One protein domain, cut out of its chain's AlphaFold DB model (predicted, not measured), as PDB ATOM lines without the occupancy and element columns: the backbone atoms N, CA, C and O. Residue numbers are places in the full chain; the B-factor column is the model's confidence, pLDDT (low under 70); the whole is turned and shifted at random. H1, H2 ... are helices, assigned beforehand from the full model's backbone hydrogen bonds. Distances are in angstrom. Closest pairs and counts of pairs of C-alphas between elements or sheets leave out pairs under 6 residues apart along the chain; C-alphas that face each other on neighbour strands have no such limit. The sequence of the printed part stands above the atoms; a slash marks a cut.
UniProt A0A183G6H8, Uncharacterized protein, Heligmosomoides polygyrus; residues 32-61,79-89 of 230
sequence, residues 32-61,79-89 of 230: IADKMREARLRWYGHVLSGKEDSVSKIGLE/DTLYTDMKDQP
ATOM      1  N   ILE A  32     -35.862  24.981 -25.038       81.56
ATOM      2  CA  ILE A  32     -37.193  25.168 -25.640       81.56
ATOM      3  C   ILE A  32     -37.133  25.593 -27.112       81.56
ATOM      4  O   ILE A  32     -37.985  25.196 -27.898       81.56
ATOM      5  N   ALA A  33     -36.102  26.347 -27.504       82.12
ATOM      6  CA  ALA A  33     -35.884  26.744 -28.891       82.12
ATOM      7  C   ALA A  33     -35.710  25.523 -29.808       82.12
ATOM      8  O   ALA A  33     -36.301  25.480 -30.885       82.12
ATOM      9  N   ASP A  34     -34.990  24.499 -29.343       84.75
ATOM     10  CA  ASP A  34     -34.795  23.249 -30.079       84.75
ATOM     11  C   ASP A  34     -36.092  22.445 -30.159       84.75
ATOM     12  O   ASP A  34     -36.411  21.888 -31.205       84.75
ATOM     13  N   LYS A  35     -36.887  22.434 -29.084       84.75
ATOM     14  CA  LYS A  35     -38.206  21.781 -29.071       84.75
ATOM     15  C   LYS A  35     -39.191  22.453 -30.019       84.75
ATOM     16  O   LYS A  35     -39.935  21.771 -30.722       84.75
ATOM     17  N   MET A  36     -39.180  23.781 -30.066       86.00
ATOM     18  CA  MET A  36     -39.988  24.541 -31.011       86.00
ATOM     19  C   MET A  36     -39.528  24.286 -32.447       86.00
ATOM     20  O   MET A  36     -40.373  24.026 -33.297       86.00
ATOM     21  N   ARG A  37     -38.215  24.291 -32.712       86.56
ATOM     22  CA  ARG A  37     -37.650  23.935 -34.024       86.56
ATOM     23  C   ARG A  37     -38.080  22.535 -34.461       86.56
ATOM     24  O   ARG A  37     -38.601  22.363 -35.557       86.56
ATOM     25  N   GLU A  38     -37.939  21.549 -33.582       84.12
ATOM     26  CA  GLU A  38     -38.354  20.169 -33.834       84.12
ATOM     27  C   GLU A  38     -39.853  20.073 -34.168       84.12
ATOM     28  O   GLU A  38     -40.230  19.387 -35.117       84.12
ATOM     29  N   ALA A  39     -40.714  20.787 -33.437       85.44
ATOM     30  CA  ALA A  39     -42.146  20.827 -33.720       85.44
ATOM     31  C   ALA A  39     -42.458  21.465 -35.085       85.44
ATOM     32  O   ALA A  39     -43.284  20.931 -35.826       85.44
ATOM     33  N   ARG A  40     -41.769  22.559 -35.446       88.31
ATOM     34  CA  ARG A  40     -41.922  23.210 -36.759       88.31
ATOM     35  C   ARG A  40     -41.534  22.278 -37.902       88.31
ATOM     36  O   ARG A  40     -42.301  22.130 -38.848       88.31
ATOM     37  N   LEU A  41     -40.392  21.599 -37.787       86.38
ATOM     38  CA  LEU A  41     -39.917  20.657 -38.804       86.38
ATOM     39  C   LEU A  41     -40.808  19.411 -38.908       86.38
ATOM     40  O   LEU A  41     -41.062  18.933 -40.010       86.38
ATOM     41  N   ARG A  42     -41.336  18.904 -37.787       88.94
ATOM     42  CA  ARG A  42     -42.317  17.804 -37.790       88.94
ATOM     43  C   ARG A  42     -43.605  18.190 -38.506       88.94
ATOM     44  O   ARG A  42     -44.108  17.406 -39.304       88.94
ATOM     45  N   TRP A  43     -44.125  19.383 -38.223       87.69
ATOM     46  CA  TRP A  43     -45.294  19.906 -38.924       87.69
ATOM     47  C   TRP A  43     -45.007  20.053 -40.418       87.69
ATOM     48  O   TRP A  43     -45.789  19.579 -41.230       87.69
ATOM     49  N   TYR A  44     -43.851  20.606 -40.786       84.81
ATOM     50  CA  TYR A  44     -43.459  20.742 -42.187       84.81
ATOM     51  C   TYR A  44     -43.359  19.386 -42.902       84.81
ATOM     52  O   TYR A  44     -43.909  19.220 -43.986       84.81
ATOM     53  N   GLY A  45     -42.750  18.380 -42.267       86.62
ATOM     54  CA  GLY A  45     -42.728  17.012 -42.792       86.62
ATOM     55  C   GLY A  45     -44.129  16.411 -42.954       86.62
ATOM     56  O   GLY A  45     -44.386  15.718 -43.936       86.62
ATOM     57  N   HIS A  46     -45.054  16.710 -42.036       84.19
ATOM     58  CA  HIS A  46     -46.456  16.305 -42.161       84.19
ATOM     59  C   HIS A  46     -47.152  16.990 -43.344       84.19
ATOM     60  O   HIS A  46     -47.853  16.318 -44.094       84.19
ATOM     61  N   VAL A  47     -46.911  18.289 -43.552       82.94
ATOM     62  CA  VAL A  47     -47.447  19.039 -44.699       82.94
ATOM     63  C   VAL A  47     -46.914  18.485 -46.019       82.94
ATOM     64  O   VAL A  47     -47.699  18.257 -46.934       82.94
ATOM     65  N   LEU A  48     -45.614  18.186 -46.105       82.81
ATOM     66  CA  LEU A  48     -45.018  17.580 -47.300       82.81
ATOM     67  C   LEU A  48     -45.511  16.153 -47.570       82.81
ATOM     68  O   LEU A  48     -45.560  15.740 -48.724       82.81
ATOM     69  N   SER A  49     -45.873  15.407 -46.523       84.31
ATOM     70  CA  SER A  49     -46.416  14.044 -46.646       84.31
ATOM     71  C   SER A  49     -47.919  14.018 -46.959       84.31
ATOM     72  O   SER A  49     -48.483  12.943 -47.162       84.31
ATOM     73  N   GLY A  50     -48.591  15.174 -46.936       80.06
ATOM     74  CA  GLY A  50     -50.000  15.310 -47.287       80.06
ATOM     75  C   GLY A  50     -50.241  15.236 -48.798       80.06
ATOM     76  O   GLY A  50     -49.316  15.328 -49.600       80.06
ATOM     77  N   LYS A  51     -51.510  15.087 -49.193       81.69
ATOM     78  CA  LYS A  51     -51.921  15.172 -50.605       81.69
ATOM     79  C   LYS A  51     -51.691  16.589 -51.151       81.69
ATOM     80  O   LYS A  51     -51.816  17.551 -50.388       81.69
ATOM     81  N   GLU A  52     -51.436  16.705 -52.455       76.38
ATOM     82  CA  GLU A  52     -51.218  17.987 -53.150       76.38
ATOM     83  C   GLU A  52     -52.355  18.981 -52.900       76.38
ATOM     84  O   GLU A  52     -52.123  20.112 -52.489       76.38
ATOM     85  N   ASP A  53     -53.595  18.498 -52.985       76.62
ATOM     86  CA  ASP A  53     -54.802  19.317 -52.819       76.62
ATOM     87  C   ASP A  53     -55.143  19.624 -51.352       76.62
ATOM     88  O   ASP A  53     -56.204  20.170 -51.037       76.62
ATOM     89  N   SER A  54     -54.288  19.223 -50.406       77.50
ATOM     90  CA  SER A  54     -54.535  19.515 -49.000       77.50
ATOM     91  C   SER A  54     -54.381  21.012 -48.736       77.50
ATOM     92  O   SER A  54     -53.402  21.645 -49.129       77.50
ATOM     93  N   VAL A  55     -55.328  21.577 -47.985       76.81
ATOM     94  CA  VAL A  55     -55.337  22.998 -47.593       76.81
ATOM     95  C   VAL A  55     -54.002  23.428 -46.970       76.81
ATOM     96  O   VAL A  55     -53.561  24.559 -47.153       76.81
ATOM     97  N   SER A  56     -53.330  22.523 -46.254       78.38
ATOM     98  CA  SER A  56     -52.031  22.787 -45.633       78.38
ATOM     99  C   SER A  56     -50.892  22.957 -46.639       78.38
ATOM    100  O   SER A  56     -50.007  23.772 -46.389       78.38
ATOM    101  N   LYS A  57     -50.908  22.219 -47.755       80.25
ATOM    102  CA  LYS A  57     -49.886  22.308 -48.804       80.25
ATOM    103  C   LYS A  57     -50.146  23.497 -49.729       80.25
ATOM    104  O   LYS A  57     -49.258  24.323 -49.915       80.25
ATOM    105  N   ILE A  58     -51.408  23.700 -50.112       79.31
ATOM    106  CA  ILE A  58     -51.856  24.902 -50.832       79.31
ATOM    107  C   ILE A  58     -51.508  26.172 -50.039       79.31
ATOM    108  O   ILE A  58     -50.948  27.118 -50.580       79.31
ATOM    109  N   GLY A  59     -51.790  26.199 -48.732       78.81
ATOM    110  CA  GLY A  59     -51.482  27.349 -47.878       78.81
ATOM    111  C   GLY A  59     -49.984  27.578 -47.643       78.81
ATOM    112  O   GLY A  59     -49.585  28.706 -47.358       78.81
ATOM    113  N   LEU A  60     -49.157  26.534 -47.758       78.44
ATOM    114  CA  LEU A  60     -47.698  26.645 -47.683       78.44
ATOM    115  C   LEU A  60     -47.120  27.296 -48.950       78.44
ATOM    116  O   LEU A  60     -46.187  28.092 -48.846       78.44
ATOM    117  N   GLU A  61     -47.675  26.965 -50.116       73.94
ATOM    118  CA  GLU A  61     -47.242  27.457 -51.432       73.94
ATOM    119  C   GLU A  61     -47.889  28.792 -51.823       73.94
ATOM    120  O   GLU A  61     -47.401  29.490 -52.710       73.94
ATOM    121  N   ASP A  79     -38.717  31.646 -44.123       82.94
ATOM    122  CA  ASP A  79     -37.362  32.075 -43.759       82.94
ATOM    123  C   ASP A  79     -36.907  31.369 -42.473       82.94
ATOM    124  O   ASP A  79     -35.759  30.949 -42.353       82.94
ATOM    125  N   THR A  80     -37.843  31.173 -41.539       85.00
ATOM    126  CA  THR A  80     -37.616  30.440 -40.283       85.00
ATOM    127  C   THR A  80     -37.359  28.954 -40.531       85.00
ATOM    128  O   THR A  80     -36.464  28.370 -39.923       85.00
ATOM    129  N   LEU A  81     -38.120  28.334 -41.437       84.06
ATOM    130  CA  LEU A  81     -37.913  26.935 -41.810       84.06
ATOM    131  C   LEU A  81     -36.557  26.728 -42.484       84.06
ATOM    132  O   LEU A  81     -35.864  25.767 -42.163       84.06
ATOM    133  N   TYR A  82     -36.149  27.646 -43.363       82.31
ATOM    134  CA  TYR A  82     -34.841  27.575 -44.005       82.31
ATOM    135  C   TYR A  82     -33.702  27.655 -42.980       82.31
ATOM    136  O   TYR A  82     -32.768  26.855 -43.030       82.31
ATOM    137  N   THR A  83     -33.801  28.562 -41.999       86.12
ATOM    138  CA  THR A  83     -32.828  28.613 -40.896       86.12
ATOM    139  C   THR A  83     -32.840  27.331 -40.065       86.12
ATOM    140  O   THR A  83     -31.784  26.780 -39.782       86.12
ATOM    141  N   ASP A  84     -34.020  26.786 -39.758       84.75
ATOM    142  CA  ASP A  84     -34.155  25.555 -38.970       84.75
ATOM    143  C   ASP A  84     -33.580  24.315 -39.673       84.75
ATOM    144  O   ASP A  84     -33.070  23.412 -39.007       84.75
ATOM    145  N   MET A  85     -33.677  24.257 -41.005       80.94
ATOM    146  CA  MET A  85     -33.072  23.205 -41.827       80.94
ATOM    147  C   MET A  85     -31.558  23.374 -41.957       80.94
ATOM    148  O   MET A  85     -30.836  22.384 -42.010       80.94
ATOM    149  N   LYS A  86     -31.065  24.613 -42.013       80.06
ATOM    150  CA  LYS A  86     -29.630  24.895 -42.116       80.06
ATOM    151  C   LYS A  86     -28.897  24.639 -40.799       80.06
ATOM    152  O   LYS A  86     -27.786  24.121 -40.810       80.06
ATOM    153  N   ASP A  87     -29.543  24.943 -39.679       68.75
ATOM    154  CA  ASP A  87     -29.000  24.773 -38.331       68.75
ATOM    155  C   ASP A  87     -29.113  23.324 -37.820       68.75
ATOM    156  O   ASP A  87     -29.109  23.099 -36.607       68.75
ATOM    157  N   GLN A  88     -29.234  22.323 -38.708       59.72
ATOM    158  CA  GLN A  88     -29.245  20.922 -38.293       59.72
ATOM    159  C   GLN A  88     -27.963  20.586 -37.521       59.72
ATOM    160  O   GLN A  88     -26.872  20.585 -38.099       59.72
ATOM    161  N   PRO A  89     -28.064  20.251 -36.222       50.06
ATOM    162  CA  PRO A  89     -26.927  19.737 -35.490       50.06
ATOM    163  C   PRO A  89     -26.570  18.376 -36.086       50.06
ATOM    164  O   PRO A  89     -27.391  17.459 -36.074       50.06
TER     165      PRO A  89
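This is residues 32 to 61 and 79 to 89 of the 230 residues of an uncharacterized protein of Heligmosomoides polygyrus (UniProt A0A183G6H8). One long helix, H1, makes the long axis of the domain, and two short helices are set at steep angles to it: H3 crosses it near its middle, and H2 makes a corner with its last residues after a loop of residues 49 to 54. H2 and H3 have no contact with each other, leaving a gap between these two short pieces. The printed part has 41 residues with three named helices, H1, H2 and H3 in order along the chain, and no named strand; the class is all helix. The whole is only just loose, close to compact, with a radius of gyration of the C-alphas of 11.2 A, and it is elongated, spanning 32 by 16 by 13 A.

H1 holds residues 32 to 48 and measures 24.2 A from first to last C-alpha. It begins with C-alpha 32 at (-37.193, 25.168, -25.640) and ends with C-alpha 48 at (-45.018, 17.580, -47.300). After a short link of 6 residues comes H2, residues 55 to 61, 10.0 A long. Beyond the cut, H3 holds residues 79 to 86, 10.7 A long, and ends with C-alpha 86 at (-29.630, 24.895, -42.116). Residues 87 to 89 follow it.

H1, the longest helix, touches both of the others. H1 and H2 only just touch, and only at the corner by their link, with 3 pairs of C-alphas within 8 A. The closest C-alphas of the two are those of Val 47 and Lys 57, 5.8 A apart, and H1 takes part with residues 47 to 48 alone. Their lines are about perpendicular, at 77 degrees. H1 touches H3 with residues 37 to 41 alone. Here the closest C-alphas are those of Arg 37 and Asp 84, 6.3 A apart. The lines of H1 and H3 are about perpendicular, at 82 degrees. H2 and H3 are apart. In H1, H2 and H3 every O i to N i+4 pair is within hydrogen-bond range.

The two C-alphas farthest apart are those of Ile 32 and Asp 53, at 32.9 A, while the C-alphas of Ile 32 and Pro 89, the first and last printed, are 15.2 A apart. Residues 62 to 78 are cut out, and C-alphas 61 and 79 are 13.3 A apart across the cut. The link from H2 to H3 runs across this cut. The mean pLDDT of the printed part is 80.9, and residues 87 to 89 are under 70.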